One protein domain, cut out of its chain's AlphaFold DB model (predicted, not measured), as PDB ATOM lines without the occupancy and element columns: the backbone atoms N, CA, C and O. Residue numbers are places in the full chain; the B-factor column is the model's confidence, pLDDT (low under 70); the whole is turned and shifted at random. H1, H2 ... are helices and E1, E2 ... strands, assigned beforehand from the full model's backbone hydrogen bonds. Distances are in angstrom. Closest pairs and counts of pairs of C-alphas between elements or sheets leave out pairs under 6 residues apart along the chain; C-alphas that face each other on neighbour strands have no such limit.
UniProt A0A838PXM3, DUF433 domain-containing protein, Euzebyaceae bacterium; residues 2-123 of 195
ATOM      1  N   HIS A   2     167.845 144.191 300.546       46.78
ATOM      2  CA  HIS A   2     168.984 144.453 299.667       46.78
ATOM      3  C   HIS A   2     168.463 144.345 298.237       46.78
ATOM      4  O   HIS A   2     167.978 143.290 297.848       46.78
ATOM      5  N   GLY A   3     168.425 145.469 297.525       61.19
ATOM      6  CA  GLY A   3     167.974 145.498 296.139       61.19
ATOM      7  C   GLY A   3     169.091 145.031 295.220       61.19
ATOM      8  O   GLY A   3     170.228 145.483 295.379       61.19
ATOM      9  N   ASP A   4     168.757 144.176 294.257       72.06
ATOM     10  CA  ASP A   4     169.706 143.686 293.259       72.06
ATOM     11  C   ASP A   4     170.415 144.848 292.534       72.06
ATOM     12  O   ASP A   4     169.844 145.943 292.390       72.06
ATOM     13  N   PRO A   5     171.668 144.665 292.087       79.69
ATOM     14  CA  PRO A   5     172.370 145.667 291.296       79.69
ATOM     15  C   PRO A   5     171.579 146.044 290.036       79.69
ATOM     16  O   PRO A   5     171.069 145.188 289.319       79.69
ATOM     17  N   VAL A   6     171.484 147.347 289.760       84.12
ATOM     18  CA  VAL A   6     170.800 147.866 288.558       84.12
ATOM     19  C   VAL A   6     171.727 147.855 287.339       84.12
ATOM     20  O   VAL A   6     171.258 147.803 286.206       84.12
ATOM     21  N   ILE A   7     173.036 147.866 287.592       90.62
ATOM     22  CA  ILE A   7     174.106 147.752 286.599       90.62
ATOM     23  C   ILE A   7     174.903 146.471 286.832       90.62
ATOM     24  O   ILE A   7     174.923 145.926 287.939       90.62
ATOM     25  N   ALA A   8     175.607 146.038 285.798       90.12
ATOM     26  CA  ALA A   8     176.572 144.966 285.831       90.12
ATOM     27  C   ALA A   8     177.712 145.314 286.788       90.12
ATOM     28  O   ALA A   8     178.385 146.337 286.650       90.12
ATOM     29  N   ALA A   9     177.944 144.426 287.744       89.31
ATOM     30  CA  ALA A   9     179.078 144.483 288.644       89.31
ATOM     31  C   ALA A   9     179.492 143.060 289.024       89.31
ATOM     32  O   ALA A   9     178.653 142.170 289.173       89.31
ATOM     33  N   PHE A  10     180.789 142.849 289.201       86.38
ATOM     34  CA  PHE A  10     181.336 141.633 289.779       86.38
ATOM     35  C   PHE A  10     181.302 141.703 291.312       86.38
ATOM     36  O   PHE A  10     181.402 142.791 291.886       86.38
ATOM     37  N   PRO A  11     181.214 140.558 292.009       82.88
ATOM     38  CA  PRO A  11     181.402 140.521 293.455       82.88
ATOM     39  C   PRO A  11     182.789 141.057 293.850       82.88
ATOM     40  O   PRO A  11     183.805 140.628 293.301       82.88
ATOM     41  N   ALA A  12     182.847 141.967 294.826       81.19
ATOM     42  CA  ALA A  12     184.114 142.424 295.395       81.19
ATOM     43  C   ALA A  12     184.687 141.346 296.328       81.19
ATOM     44  O   ALA A  12     184.078 141.038 297.352       81.19
ATOM     45  N   ALA A  13     185.872 140.808 296.031       78.62
ATOM     46  CA  ALA A  13     186.573 139.909 296.952       78.62
ATOM     47  C   ALA A  13     187.409 140.678 297.991       78.62
ATOM     48  O   ALA A  13     187.692 140.165 299.074       78.62
ATOM     49  N   LYS A  14     187.823 141.912 297.669       83.62
ATOM     50  CA  LYS A  14     188.608 142.800 298.543       83.62
ATOM     51  C   LYS A  14     188.124 144.246 298.431       83.62
ATOM     52  O   LYS A  14     187.594 144.659 297.400       83.62
ATOM     53  N   ARG A  15     188.355 145.035 299.486       72.88
ATOM     54  CA  ARG A  15     188.132 146.490 299.463       72.88
ATOM     55  C   ARG A  15     189.025 147.119 298.383       72.88
ATOM     56  O   ARG A  15     190.187 146.739 298.267       72.88
ATOM     57  N   SER A  16     188.468 148.044 297.602       75.19
ATOM     58  CA  SER A  16     189.142 148.734 296.484       75.19
ATOM     59  C   SER A  16     189.477 147.868 295.257       75.19
ATOM     60  O   SER A  16     190.262 148.288 294.412       75.19
ATOM     61  N   GLN A  17     188.883 146.677 295.121       81.56
ATOM     62  CA  GLN A  17     188.948 145.920 293.870       81.56
ATOM     63  C   GLN A  17     188.017 146.552 292.815       81.56
ATOM     64  O   GLN A  17     186.868 146.855 293.149       81.56
ATOM     65  N   PRO A  18     188.451 146.717 291.551       80.12
ATOM     66  CA  PRO A  18     187.556 147.109 290.467       80.12
ATOM     67  C   PRO A  18     186.436 146.078 290.294       80.12
ATOM     68  O   PRO A  18     186.706 144.893 290.099       80.12
ATOM     69  N   VAL A  19     185.183 146.529 290.377       88.56
ATOM     70  CA  VAL A  19     183.999 145.658 290.278       88.56
ATOM     71  C   VAL A  19     183.099 145.972 289.096       88.56
ATOM     72  O   VAL A  19     182.294 145.129 288.723       88.56
ATOM     73  N   VAL A  20     183.215 147.151 288.487       90.38
ATOM     74  CA  VAL A  20     182.346 147.550 287.377       90.38
ATOM     75  C   VAL A  20     183.069 147.277 286.053       90.38
ATOM     76  O   VAL A  20     184.061 147.950 285.771       90.38
ATOM     77  N   PRO A  21     182.630 146.295 285.241       93.12
ATOM     78  CA  PRO A  21     183.136 146.129 283.880       93.12
ATOM     79  C   PRO A  21     182.689 147.287 282.980       93.12
ATOM     80  O   PRO A  21     181.749 148.009 283.302       93.12
ATOM     81  N   PHE A  22     183.295 147.412 281.796       94.81
ATOM     82  CA  PHE A  22     182.935 148.455 280.826       94.81
ATOM     83  C   PHE A  22     181.439 148.468 280.470       94.81
ATOM     84  O   PHE A  22     180.825 149.530 280.443       94.81
ATOM     85  N   VAL A  23     180.821 147.295 280.295       94.69
ATOM     86  CA  VAL A  23     179.367 147.192 280.076       94.69
ATOM     87  C   VAL A  23     178.570 147.822 281.226       94.69
ATOM     88  O   VAL A  23     177.605 148.532 280.980       94.69
ATOM     89  N   GLY A  24     179.020 147.665 282.475       94.56
ATOM     90  CA  GLY A  24     178.398 148.297 283.640       94.56
ATOM     91  C   GLY A  24     178.580 149.816 283.666       94.56
ATOM     92  O   GLY A  24     177.675 150.529 284.099       94.56
ATOM     93  N   LEU A  25     179.702 150.333 283.145       93.19
ATOM     94  CA  LEU A  25     179.893 151.774 282.936       93.19
ATOM     95  C   LEU A  25     178.917 152.309 281.879       93.19
ATOM     96  O   LEU A  25     178.262 153.322 282.125       93.19
ATOM     97  N   ALA A  26     178.753 151.606 280.758       94.56
ATOM     98  CA  ALA A  26     177.794 151.978 279.718       94.56
ATOM     99  C   ALA A  26     176.351 151.976 280.255       94.56
ATOM    100  O   ALA A  26     175.625 152.957 280.096       94.56
ATOM    101  N   GLU A  27     175.955 150.930 280.990       94.56
ATOM    102  CA  GLU A  27     174.650 150.881 281.656       94.56
ATOM    103  C   GLU A  27     174.478 152.041 282.652       94.56
ATOM    104  O   GLU A  27     173.411 152.653 282.716       94.56
ATOM    105  N   SER A  28     175.532 152.397 283.395       92.62
ATOM    106  CA  SER A  28     175.493 153.503 284.359       92.62
ATOM    107  C   SER A  28     175.255 154.863 283.697       92.62
ATOM    108  O   SER A  28     174.536 155.690 284.259       92.62
ATOM    109  N   MET A  29     175.781 155.081 282.486       91.50
ATOM    110  CA  MET A  29     175.521 156.298 281.716       91.50
ATOM    111  C   MET A  29     174.051 156.416 281.329       91.50
ATOM    112  O   MET A  29     173.464 157.488 281.477       91.50
ATOM    113  N   VAL A  30     173.429 155.317 280.897       92.38
ATOM    114  CA  VAL A  30     171.990 155.305 280.595       92.38
ATOM    115  C   VAL A  30     171.164 155.564 281.851       92.38
ATOM    116  O   VAL A  30     170.219 156.350 281.821       92.38
ATOM    117  N   LEU A  31     171.539 154.965 282.983       93.12
ATOM    118  CA  LEU A  31     170.869 155.246 284.252       93.12
ATOM    119  C   LEU A  31     170.998 156.715 284.656       93.12
ATOM    120  O   LEU A  31     170.020 157.315 285.102       93.12
ATOM    121  N   ALA A  32     172.182 157.309 284.492       90.75
ATOM    122  CA  ALA A  32     172.393 158.730 284.740       90.75
ATOM    123  C   ALA A  32     171.502 159.592 283.833       90.75
ATOM    124  O   ALA A  32     170.908 160.558 284.315       90.75
ATOM    125  N   ALA A  33     171.333 159.202 282.566       91.12
ATOM    126  CA  ALA A  33     170.439 159.862 281.622       91.12
ATOM    127  C   ALA A  33     168.973 159.823 282.082       91.12
ATOM    128  O   ALA A  33     168.313 160.860 282.119       91.12
ATOM    129  N   PHE A  34     168.471 158.654 282.494       92.81
ATOM    130  CA  PHE A  34     167.095 158.511 282.989       92.81
ATOM    131  C   PHE A  34     166.860 159.315 284.268       92.81
ATOM    132  O   PHE A  34     165.832 159.978 284.402       92.81
ATOM    133  N   ARG A  35     167.837 159.325 285.182       92.44
ATOM    134  CA  ARG A  35     167.776 160.157 286.390       92.44
ATOM    135  C   ARG A  35     167.747 161.644 286.064       92.44
ATOM    136  O   ARG A  35     166.968 162.376 286.664       92.44
ATOM    137  N   LYS A  36     168.581 162.097 285.122       90.19
ATOM    138  CA  LYS A  36     168.587 163.497 284.669       90.19
ATOM    139  C   LYS A  36     167.292 163.863 283.940       90.19
ATOM    140  O   LYS A  36     166.863 165.007 284.013       90.19
ATOM    141  N   GLY A  37     166.649 162.884 283.306       90.00
ATOM    142  CA  GLY A  37     165.299 162.985 282.755       90.00
ATOM    143  C   GLY A  37     164.170 162.976 283.791       90.00
ATOM    144  O   GLY A  37     163.012 163.013 283.395       90.00
ATOM    145  N   GLY A  38     164.478 162.940 285.094       89.81
ATOM    146  CA  GLY A  38     163.493 163.074 286.171       89.81
ATOM    147  C   GLY A  38     162.950 161.758 286.731       89.81
ATOM    148  O   GLY A  38     162.110 161.794 287.624       89.81
ATOM    149  N   VAL A  39     163.433 160.599 286.273       91.88
ATOM    150  CA  VAL A  39     162.944 159.308 286.783       91.88
ATOM    151  C   VAL A  39     163.616 158.953 288.104       91.88
ATOM    152  O   VAL A  39     164.846 158.974 288.238       91.88
ATOM    153  N   SER A  40     162.801 158.584 289.091       91.44
ATOM    154  CA  SER A  40     163.281 158.153 290.401       91.44
ATOM    155  C   SER A  40     164.113 156.863 290.307       91.44
ATOM    156  O   SER A  40     163.909 156.009 289.442       91.44
ATOM    157  N   LEU A  41     165.045 156.659 291.246       89.31
ATOM    158  CA  LEU A  41     165.813 155.405 291.320       89.31
ATOM    159  C   LEU A  41     164.918 154.175 291.542       89.31
ATOM    160  O   LEU A  41     165.281 153.072 291.130       89.31
ATOM    161  N   GLN A  42     163.770 154.358 292.192       87.88
ATOM    162  CA  GLN A  42     162.788 153.302 292.412       87.88
ATOM    163  C   GLN A  42     162.134 152.877 291.092       87.88
ATOM    164  O   GLN A  42     162.162 151.690 290.764       87.88
ATOM    165  N   HIS A  43     161.642 153.832 290.300       87.38
ATOM    166  CA  HIS A  43     161.018 153.543 289.005       87.38
ATOM    167  C   HIS A  43     162.031 153.020 287.990       87.38
ATOM    168  O   HIS A  43     161.736 152.085 287.246       87.38
ATOM    169  N   ILE A  44     163.269 153.521 288.020       89.81
ATOM    170  CA  ILE A  44     164.378 152.927 287.265       89.81
ATOM    171  C   ILE A  44     164.512 151.440 287.613       89.81
ATOM    172  O   ILE A  44     164.470 150.598 286.719       89.81
ATOM    173  N   ARG A  45     164.617 151.082 288.900       88.62
ATOM    174  CA  ARG A  45     164.765 149.679 289.334       88.62
ATOM    175  C   ARG A  45     163.637 148.773 288.843       88.62
ATOM    176  O   ARG A  45     163.906 147.621 288.518       88.62
ATOM    177  N   GLN A  46     162.411 149.281 288.773       85.44
ATOM    178  CA  GLN A  46     161.250 148.537 288.274       85.44
ATOM    179  C   GLN A  46     161.235 148.421 286.742       85.44
ATOM    180  O   GLN A  46     160.805 147.405 286.202       85.44
ATOM    181  N   THR A  47     161.750 149.432 286.040       85.94
ATOM    182  CA  THR A  47     161.728 149.515 284.571       85.94
ATOM    183  C   THR A  47     162.824 148.671 283.915       85.94
ATOM    184  O   THR A  47     162.618 148.074 282.859       85.94
ATOM    185  N   ILE A  48     164.002 148.578 284.538       89.25
ATOM    186  CA  ILE A  48     165.163 147.877 283.968       89.25
ATOM    187  C   ILE A  48     164.892 146.401 283.620       89.25
ATOM    188  O   ILE A  48     165.231 146.001 282.504       89.25
ATOM    189  N   PRO A  49     164.270 145.575 284.485       88.56
ATOM    190  CA  PRO A  49     163.924 144.195 284.135       88.56
ATOM    191  C   PRO A  49     163.056 144.078 282.876       88.56
ATOM    192  O   PRO A  49     163.214 143.135 282.102       88.56
ATOM    193  N   LEU A  50     162.177 145.051 282.637       86.88
ATOM    194  CA  LEU A  50     161.277 145.066 281.484       86.88
ATOM    195  C   LEU A  50     162.022 145.399 280.197       86.88
ATOM    196  O   LEU A  50     161.840 144.715 279.191       86.88
ATOM    197  N   LEU A  51     162.915 146.392 280.249       90.75
ATOM    198  CA  LEU A  51     163.825 146.686 279.142       90.75
ATOM    199  C   LEU A  51     164.671 145.456 278.797       90.75
ATOM    200  O   LEU A  51     164.766 145.095 277.627       90.75
ATOM    201  N   LYS A  52     165.213 144.760 279.807       91.81
ATOM    202  CA  LYS A  52     165.970 143.510 279.617       91.81
ATOM    203  C   LYS A  52     165.141 142.429 278.923       91.81
ATOM    204  O   LYS A  52     165.629 141.806 277.981       91.81
ATOM    205  N   ALA A  53     163.890 142.239 279.343       91.56
ATOM    206  CA  ALA A  53     162.992 141.247 278.756       91.56
ATOM    207  C   ALA A  53     162.617 141.564 277.297       91.56
ATOM    208  O   ALA A  53     162.669 140.676 276.453       91.56
ATOM    209  N   GLN A  54     162.276 142.818 276.987       92.12
ATOM    210  CA  GLN A  54     161.846 143.232 275.642       92.12
ATOM    211  C   GLN A  54     163.006 143.300 274.640       92.12
ATOM    212  O   GLN A  54     162.876 142.884 273.486       92.12
ATOM    213  N   ILE A  55     164.165 143.795 275.081       93.12
ATOM    214  CA  ILE A  55     165.372 143.864 274.248       93.12
ATOM    215  C   ILE A  55     165.989 142.468 274.075       93.12
ATOM    216  O   ILE A  55     166.569 142.190 273.025       93.12
ATOM    217  N   GLY A  56     165.800 141.569 275.048       92.69
ATOM    218  CA  GLY A  56     166.215 140.167 274.969       92.69
ATOM    219  C   GLY A  56     167.644 139.917 275.446       92.69
ATOM    220  O   GLY A  56     168.276 138.956 275.017       92.69
ATOM    221  N   THR A  57     168.181 140.774 276.318       92.56
ATOM    222  CA  THR A  57     169.540 140.617 276.849       92.56
ATOM    223  C   THR A  57     169.674 141.135 278.276       92.56
ATOM    224  O   THR A  57     169.001 142.081 278.688       92.56
ATOM    225  N   HIS A  58     170.576 140.520 279.047       90.31
ATOM    226  CA  HIS A  58     170.823 140.914 280.432       90.31
ATOM    227  C   HIS A  58     171.428 142.319 280.545       90.31
ATOM    228  O   HIS A  58     171.202 142.989 281.551       90.31
ATOM    229  N   HIS A  59     172.140 142.770 279.510       93.06
ATOM    230  CA  HIS A  59     172.812 144.068 279.469       93.06
ATOM    231  C   HIS A  59     172.125 145.062 278.537       93.06
ATOM    232  O   HIS A  59     172.766 145.786 277.780       93.06
ATOM    233  N   ALA A  60     170.793 145.081 278.568       93.25
ATOM    234  CA  ALA A  60     169.995 145.831 277.606       93.25
ATOM    235  C   ALA A  60     170.356 147.318 277.518       93.25
ATOM    236  O   ALA A  60     170.239 147.886 276.441       93.25
ATOM    237  N   LEU A  61     170.837 147.944 278.601       93.62
ATOM    238  CA  LEU A  61     171.188 149.367 278.552       93.62
ATOM    239  C   LEU A  61     172.503 149.663 277.828       93.62
ATOM    240  O   LEU A  61     172.720 150.791 277.410       93.62
ATOM    241  N   ALA A  62     173.372 148.670 277.667       94.56
ATOM    242  CA  ALA A  62     174.614 148.808 276.915       94.56
ATOM    243  C   ALA A  62     174.489 148.300 275.469       94.56
ATOM    244  O   ALA A  62     175.485 148.261 274.752       94.56
ATOM    245  N   PHE A  63     173.290 147.887 275.050       96.12
ATOM    246  CA  PHE A  63     173.037 147.319 273.731       96.12
ATOM    247  C   PHE A  63     172.373 148.351 272.814       96.12
ATOM    248  O   PHE A  63     171.473 149.075 273.245       96.12
ATOM    249  N   GLU A  64     172.788 148.407 271.549       94.94
ATOM    250  CA  GLU A  64     172.366 149.416 270.565       94.94
ATOM    251  C   GLU A  64     170.847 149.481 270.407       94.94
ATOM    252  O   GLU A  64     170.261 150.555 270.289       94.94
ATOM    253  N   ARG A  65     170.181 148.329 270.505       94.19
ATOM    254  CA  ARG A  65     168.725 148.230 270.397       94.19
ATOM    255  C   ARG A  65     167.976 149.069 271.441       94.19
ATOM    256  O   ARG A  65     166.830 149.443 271.210       94.19
ATOM    257  N   LEU A  66     168.598 149.414 272.573       93.44
ATOM    258  CA  LEU A  66     168.012 150.394 273.489       93.44
ATOM    259  C   LEU A  66     167.845 151.756 272.810       93.44
ATOM    260  O   LEU A  66     166.807 152.383 272.993       93.44
ATOM    261  N   HIS A  67     168.835 152.214 272.044       90.62
ATOM    262  CA  HIS A  67     168.798 153.507 271.365       90.62
ATOM    263  C   HIS A  67     167.671 153.570 270.326       90.62
ATOM    264  O   HIS A  67     167.016 154.605 270.198       90.62
ATOM    265  N   THR A  68     167.415 152.470 269.612       89.75
ATOM    266  CA  THR A  68     166.399 152.420 268.550       89.75
ATOM    267  C   THR A  68     164.994 152.150 269.085       89.75
ATOM    268  O   THR A  68     164.051 152.846 268.715       89.75
ATOM    269  N   ASP A  69     164.852 151.175 269.986       91.69
ATOM    270  CA  ASP A  69     163.546 150.630 270.374       91.69
ATOM    271  C   ASP A  69     163.124 151.094 271.776       91.69
ATOM    272  O   ASP A  69     161.944 151.042 272.134       91.69
ATOM    273  N   GLY A  70     164.073 151.561 272.593       91.81
ATOM    274  CA  GLY A  70     163.859 151.832 274.013       91.81
ATOM    275  C   GLY A  70     162.771 152.867 274.284       91.81
ATOM    276  O   GLY A  70     161.980 152.684 275.204       91.81
ATOM    277  N   ALA A  71     162.662 153.909 273.456       93.00
ATOM    278  CA  ALA A  71     161.618 154.922 273.610       93.00
ATOM    279  C   ALA A  71     160.206 154.347 273.403       93.00
ATOM    280  O   ALA A  71     159.289 154.669 274.156       93.00
ATOM    281  N   VAL A  72     160.032 153.467 272.413       92.25
ATOM    282  CA  VAL A  72     158.753 152.785 272.163       92.25
ATOM    283  C   VAL A  72     158.430 151.842 273.319       92.25
ATOM    284  O   VAL A  72     157.317 151.882 273.837       92.25
ATOM    285  N   ILE A  73     159.413 151.056 273.774       91.38
ATOM    286  CA  ILE A  73     159.245 150.108 274.885       91.38
ATOM    287  C   ILE A  73     158.827 150.830 276.174       91.38
ATOM    288  O   ILE A  73     157.902 150.389 276.855       91.38
ATOM    289  N   LEU A  74     159.485 151.946 276.507       90.19
ATOM    290  CA  LEU A  74     159.154 152.739 277.693       90.19
ATOM    291  C   LEU A  74     157.763 153.365 277.600       90.19
ATOM    292  O   LEU A  74     157.014 153.329 278.575       90.19
ATOM    293  N   PHE A  75     157.404 153.902 276.432       89.31
ATOM    294  CA  PHE A  75     156.078 154.467 276.201       89.31
ATOM    295  C   PHE A  75     154.983 153.404 276.361       89.31
ATOM    296  O   PHE A  75     154.018 153.622 277.094       89.31
ATOM    297  N   ASP A  76     155.148 152.241 275.723       87.88
ATOM    298  CA  ASP A  76     154.217 151.118 275.845       87.88
ATOM    299  C   ASP A  76     154.059 150.683 277.304       87.88
ATOM    300  O   ASP A  76     152.945 150.423 277.754       87.88
ATOM    301  N   PHE A  77     155.157 150.634 278.061       82.69
ATOM    302  CA  PHE A  77     155.104 150.273 279.472       82.69
ATOM    303  C   PHE A  77     154.346 151.307 280.312       82.69
ATOM    304  O   PHE A  77     153.454 150.920 281.067       82.69
ATOM    305  N   ALA A  78     154.620 152.600 280.127       84.94
ATOM    306  CA  ALA A  78     153.918 153.673 280.831       84.94
ATOM    307  C   ALA A  78     152.391 153.627 280.615       84.94
ATOM    308  O   ALA A  78     151.633 154.002 281.501       84.94
ATOM    309  N   HIS A  79     151.930 153.120 279.464       81.12
ATOM    310  CA  HIS A  79     150.505 153.075 279.111       81.12
ATOM    311  C   HIS A  79     149.837 151.717 279.377       81.12
ATOM    312  O   HIS A  79     148.610 151.637 279.435       81.12
ATOM    313  N   ARG A  80     150.613 150.636 279.535       76.00
ATOM    314  CA  ARG A  80     150.107 149.281 279.829       76.00
ATOM    315  C   ARG A  80     150.269 148.878 281.303       76.00
ATOM    316  O   ARG A  80     149.705 147.866 281.707       76.00
ATOM    317  N   GLY A  81     151.043 149.637 282.085       61.53
ATOM    318  CA  GLY A  81     151.587 149.256 283.395       61.53
ATOM    319  C   GLY A  81     150.649 149.267 284.610       61.53
ATOM    320  O   GLY A  81     151.087 148.876 285.690       61.53
ATOM    321  N   GLY A  82     149.371 149.634 284.475       62.09
ATOM    322  CA  GLY A  82     148.437 149.675 285.612       62.09
ATOM    323  C   GLY A  82     148.629 150.890 286.534       62.09
ATOM    324  O   GLY A  82     149.422 151.768 286.227       62.09
ATOM    325  N   ASN A  83     147.857 150.932 287.630       58.34
ATOM    326  CA  ASN A  83     147.468 152.084 288.482       58.34
ATOM    327  C   ASN A  83     148.569 152.999 289.085       58.34
ATOM    328  O   ASN A  83     148.258 153.789 289.975       58.34
ATOM    329  N   ASP A  84     149.829 152.892 288.674       78.25
ATOM    330  CA  ASP A  84     150.911 153.775 289.117       78.25
ATOM    331  C   ASP A  84     151.047 154.965 288.152       78.25
ATOM    332  O   ASP A  84     151.865 154.976 287.228       78.25
ATOM    333  N   GLU A  85     150.167 155.953 288.341       83.25
ATOM    334  CA  GLU A  85     150.128 157.178 287.532       83.25
ATOM    335  C   GLU A  85     151.448 157.960 287.608       83.25
ATOM    336  O   GLU A  85     151.878 158.537 286.609       83.25
ATOM    337  N   GLU A  86     152.138 157.919 288.754       84.31
ATOM    338  CA  GLU A  86     153.420 158.601 288.950       84.31
ATOM    339  C   GLU A  86     154.530 157.953 288.109       84.31
ATOM    340  O   GLU A  86     155.294 158.647 287.427       84.31
ATOM    341  N   ALA A  87     154.611 156.620 288.105       81.50
ATOM    342  CA  ALA A  87     155.545 155.899 287.247       81.50
ATOM    343  C   ALA A  87     155.267 156.173 285.761       81.50
ATOM    344  O   ALA A  87     156.199 156.410 284.985       81.50
ATOM    345  N   ALA A  88     153.991 156.171 285.364       84.19
ATOM    346  CA  ALA A  88     153.581 156.455 283.994       84.19
ATOM    347  C   ALA A  88     153.973 157.874 283.557       84.19
ATOM    348  O   ALA A  88     154.480 158.051 282.447       84.19
ATOM    349  N   GLU A  89     153.802 158.873 284.426       86.81
ATOM    350  CA  GLU A  89     154.193 160.260 284.163       86.81
ATOM    351  C   GLU A  89     155.715 160.397 284.003       86.81
ATOM    352  O   GLU A  89     156.187 160.912 282.984       86.81
ATOM    353  N   GLN A  90     156.495 159.865 284.951       88.38
ATOM    354  CA  GLN A  90     157.961 159.939 284.914       88.38
ATOM    355  C   GLN A  90     158.543 159.261 283.666       88.38
ATOM    356  O   GLN A  90     159.433 159.807 283.011       88.38
ATOM    357  N   LEU A  91     158.034 158.080 283.302       86.00
ATOM    358  CA  LEU A  91     158.495 157.343 282.122       86.00
ATOM    359  C   LEU A  91     158.026 157.983 280.817       86.00
ATOM    360  O   LEU A  91     158.785 158.008 279.846       86.00
ATOM    361  N   SER A  92     156.821 158.557 280.792       85.94
ATOM    362  CA  SER A  92     156.355 159.338 279.644       85.94
ATOM    363  C   SER A  92     157.255 160.548 279.406       85.94
ATOM    364  O   SER A  92     157.589 160.819 278.254       85.94
ATOM    365  N   GLY A  93     157.743 161.192 280.474       86.94
ATOM    366  CA  GLY A  93     158.720 162.284 280.418       86.94
ATOM    367  C   GLY A  93     160.071 161.914 279.790       86.94
ATOM    368  O   GLY A  93     160.776 162.791 279.289       86.94
ATOM    369  N   LEU A  94     160.422 160.623 279.726       89.88
ATOM    370  CA  LEU A  94     161.615 160.149 279.012       89.88
ATOM    371  C   LEU A  94     161.424 160.047 277.496       89.88
ATOM    372  O   LEU A  94     162.391 159.773 276.782       89.88
ATOM    373  N   THR A  95     160.209 160.240 276.987       91.88
ATOM    374  CA  THR A  95     159.873 160.046 275.575       91.88
ATOM    375  C   THR A  95     159.152 161.264 275.005       91.88
ATOM    376  O   THR A  95     158.518 162.036 275.717       91.88
ATOM    377  N   ARG A  96     159.245 161.463 273.692       92.12
ATOM    378  CA  ARG A  96     158.507 162.495 272.960       92.12
ATOM    379  C   ARG A  96     158.106 161.993 271.581       92.12
ATOM    380  O   ARG A  96     158.634 160.993 271.093       92.12
ATOM    381  N   ILE A  97     157.175 162.699 270.950       92.38
ATOM    382  CA  ILE A  97     156.758 162.430 269.573       92.38
ATOM    383  C   ILE A  97     157.506 163.387 268.652       92.38
ATOM    384  O   ILE A  97     157.416 164.599 268.830       92.38
ATOM    385  N   VAL A  98     158.220 162.847 267.669       91.25
ATOM    386  CA  VAL A  98     158.843 163.611 266.579       91.25
ATOM    387  C   VAL A  98     158.465 162.915 265.279       91.25
ATOM    388  O   VAL A  98     158.643 161.706 265.169       91.25
ATOM    389  N   ASP A  99     157.864 163.649 264.342       91.69
ATOM    390  CA  ASP A  99     157.421 163.128 263.037       91.69
ATOM    391  C   ASP A  99     156.571 161.843 263.127       91.69
ATOM    392  O   ASP A  99     156.687 160.917 262.329       91.69
ATOM    393  N   GLY A 100     155.712 161.762 264.149       89.19
ATOM    394  CA  GLY A 100     154.847 160.603 264.403       89.19
ATOM    395  C   GLY A 100     155.541 159.403 265.059       89.19
ATOM    396  O   GLY A 100     154.859 158.452 265.442       89.19
ATOM    397  N   GLN A 101     156.858 159.447 265.267       89.88
ATOM    398  CA  GLN A 101     157.627 158.393 265.930       89.88
ATOM    399  C   GLN A 101     157.875 158.718 267.405       89.88
ATOM    400  O   GLN A 101     158.062 159.876 267.788       89.88
ATOM    401  N   ARG A 102     157.875 157.684 268.258       92.62
ATOM    402  CA  ARG A 102     158.306 157.812 269.657       92.62
ATOM    403  C   ARG A 102     159.824 157.784 269.710       92.62
ATOM    404  O   ARG A 102     160.440 156.800 269.321       92.62
ATOM    405  N   VAL A 103     160.406 158.856 270.228       93.19
ATOM    406  CA  VAL A 103     161.850 158.997 270.432       93.19
ATOM    407  C   VAL A 103     162.124 159.365 271.881       93.19
ATOM    408  O   VAL A 103     161.240 159.853 272.584       93.19
ATOM    409  N   PHE A 104     163.350 159.160 272.344       94.94
ATOM    410  CA  PHE A 104     163.746 159.629 273.666       94.94
ATOM    411  C   PHE A 104     163.670 161.161 273.768       94.94
ATOM    412  O   PHE A 104     163.900 161.887 272.792       94.94
ATOM    413  N   ALA A 105     163.379 161.655 274.968       92.69
ATOM    414  CA  ALA A 105     163.517 163.060 275.313       92.69
ATOM    415  C   ALA A 105     164.964 163.527 275.083       92.69
ATOM    416  O   ALA A 105     165.911 162.740 275.133       92.69
ATOM    417  N   GLU A 106     165.137 164.819 274.821       91.06
ATOM    418  CA  GLU A 106     166.425 165.398 274.414       91.06
ATOM    419  C   GLU A 106     167.545 165.121 275.413       91.06
ATOM    420  O   GLU A 106     168.584 164.592 275.033       91.06
ATOM    421  N   VAL A 107     167.253 165.322 276.700       87.75
ATOM    422  CA  VAL A 107     168.172 165.037 277.806       87.75
ATOM    423  C   VAL A 107     168.689 163.599 277.795       87.75
ATOM    424  O   VAL A 107     169.853 163.367 278.100       87.75
ATOM    425  N   VAL A 108     167.859 162.625 277.414       90.94
ATOM    426  CA  VAL A 108     168.272 161.222 277.323       90.94
ATOM    427  C   VAL A 108     169.064 160.986 276.043       90.94
ATOM    428  O   VAL A 108     170.119 160.358 276.081       90.94
ATOM    429  N   ARG A 109     168.594 161.524 274.912       90.94
ATOM    430  CA  ARG A 109     169.275 161.399 273.613       90.94
ATOM    431  C   ARG A 109     170.697 161.931 273.659       90.94
ATOM    432  O   ARG A 109     171.578 161.305 273.085       90.94
ATOM    433  N   ASP A 110     170.931 163.040 274.348       89.12
ATOM    434  CA  ASP A 110     172.269 163.614 274.460       89.12
ATOM    435  C   ASP A 110     173.228 162.678 275.195       89.12
ATOM    436  O   ASP A 110     174.391 162.567 274.815       89.12
ATOM    437  N   TYR A 111     172.756 161.945 276.203       88.75
ATOM    438  CA  TYR A 111     173.573 160.920 276.854       88.75
ATOM    439  C   TYR A 111     173.783 159.704 275.960       88.75
ATOM    440  O   TYR A 111     174.897 159.200 275.884       88.75
ATOM    441  N   LEU A 112     172.742 159.236 275.269       89.69
ATOM    442  CA  LEU A 112     172.872 158.059 274.411       89.69
ATOM    443  C   LEU A 112     173.784 158.313 273.201       89.69
ATOM    444  O   LEU A 112     174.518 157.418 272.806       89.69
ATOM    445  N   ARG A 113     173.814 159.542 272.668       91.69
ATOM    446  CA  ARG A 113     174.745 159.964 271.601       91.69
ATOM    447  C   ARG A 113     176.218 159.836 271.985       91.69
ATOM    448  O   ARG A 113     177.061 159.742 271.105       91.69
ATOM    449  N   ARG A 114     176.523 159.825 273.283       93.44
ATOM    450  CA  ARG A 114     177.883 159.641 273.802       93.44
ATOM    451  C   ARG A 114     178.324 158.174 273.812       93.44
ATOM    452  O   ARG A 114     179.445 157.886 274.218       93.44
ATOM    453  N   ILE A 115     177.459 157.245 273.411       95.38
ATOM    454  CA  ILE A 115     177.763 155.818 273.316       95.38
ATOM    455  C   ILE A 115     177.936 155.474 271.841       95.38
ATOM    456  O   ILE A 115     177.008 155.616 271.049       95.38
ATOM    457  N   THR A 116     179.121 154.994 271.476       96.25
ATOM    458  CA  THR A 116     179.337 154.359 270.173       96.25
ATOM    459  C   THR A 116     179.229 152.853 270.340       96.25
ATOM    460  O   THR A 116     179.855 152.274 271.236       96.25
ATOM    461  N   TYR A 117     178.446 152.225 269.469       95.81
ATOM    462  CA  TYR A 117     178.249 150.781 269.433       95.81
ATOM    463  C   TYR A 117     179.185 150.142 268.398       95.81
ATOM    464  O   TYR A 117     179.502 150.757 267.380       95.81
ATOM    465  N   GLY A 118     179.683 148.944 268.697       95.62
ATOM    466  CA  GLY A 118     180.452 148.123 267.766       95.62
ATOM    467  C   GLY A 118     179.553 147.322 266.824       95.62
ATOM    468  O   GLY A 118     178.334 147.300 266.977       95.62
ATOM    469  N   ASP A 119     180.167 146.607 265.879       95.31
ATOM    470  CA  ASP A 119     179.456 145.780 264.886       95.31
ATOM    471  C   ASP A 119     178.647 144.625 265.511       95.31
ATOM    472  O   ASP A 119     177.766 144.047 264.879       95.31
ATOM    473  N   ASP A 120     178.950 144.270 266.759       94.31
ATOM    474  CA  ASP A 120     178.231 143.278 267.558       94.31
ATOM    475  C   ASP A 120     177.013 143.861 268.303       94.31
ATOM    476  O   ASP A 120     176.331 143.138 269.035       94.31
ATOM    477  N   GLY A 121     176.734 145.157 268.117       94.50
ATOM    478  CA  GLY A 121     175.648 145.901 268.752       94.50
ATOM    479  C   GLY A 121     175.926 146.297 270.205       94.50
ATOM    480  O   GLY A 121     175.054 146.872 270.860       94.50
ATOM    481  N   TRP A 122     177.108 146.002 270.748       95.94
ATOM    482  CA  TRP A 122     177.474 146.356 272.118       95.94
ATOM    483  C   TRP A 122     178.178 147.703 272.183       95.94
ATOM    484  O   TRP A 122     178.890 148.096 271.263       95.94
ATOM    485  N   ALA A 123     178.006 148.424 273.293       96.25
ATOM    486  CA  ALA A 123     178.793 149.623 273.554       96.25
ATOM    487  C   ALA A 123     180.294 149.298 273.431       96.25
ATOM    488  O   ALA A 123     180.778 148.340 274.036       96.25
TER     489      ALA A 123
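AT A GLANCE: This is residues 2 to 123 of the 195 residues of the protein "DUF433 domain-containing protein" of Euzebyaceae bacterium (UniProt A0A838PXM3). Two helix pairs are bridged by H2: H3 and H4 form a helical hairpin, H1 and H5 run side by side opposite ways, and a small strand hairpin, E1 and E2, packs on H3. Residues 2 to 21, with no named element, loop out at the end away from that hairpin. The printed part has 122 residues, in the order H1 H2 H3 H4 E1 E2 H5 E3, and is mostly helix; the sheet E1 - E2 is antiparallel. It is compact, with a radius of gyration of the C-alphas of 14.6 A and spans of 48 by 36 by 25 A.

IN THESE COORDINATES: E1 is residues 95 to 98 and E2 residues 101 to 104. H3, residues 65 to 80, is 20.9 A long, with a kink of 35 degrees near residue 72. H4 is residues 85 to 92, H5 106 to 112 and E3 115 to 117. H1, residues 22 to 36, is 21.1 A long and begins at C-alpha 22 (182.935, 148.455, 280.826); H2, residues 41 to 55, is 20.6 A long. E3 ends at C-alpha 117 (178.249, 150.781, 269.433).

HOW THE PARTS SIT: Across E1 and E2, N 96 and O 103 are 2.8 A apart, within hydrogen-bond range. The closest C-alphas of H3 and E2, Ala 71 and Phe 104, are 5.2 A apart. H3, with residues 74 to 79 alone, touches H4 at a shallow tilt of 25 degrees (Ala 78 and Ala 88, closest C-alphas, 4.2 A). H2, with residues 51 to 55 alone, touches H3 at a steep tilt of 65 degrees; the closest C-alphas, Ile 55 and Arg 65, are 6.7 A apart. H1 and H2 only just touch, with 3 pairs of C-alphas within 8 A, the closest Arg 35 and Leu 41 at 7.1 A. H1 touches H5 at a shallow tilt of 6 degrees, opposite ways, with C-alphas of Ala 33 and Val 108 closest at 5.0 A. E3 pairs with no named strand. Every O i to N i+4 pair is within hydrogen-bond range in H1 and H4, against 9 of 11 in H2, 10 of 12 in H3 and 2 of 3 in H5.

THE WHOLE: The farthest C-alphas, Lys 14 and Asp 99, are 51.4 A apart. The printed part has no cut and no long link. Residues 2 to 3 and 81 to 83 have pLDDT under 70.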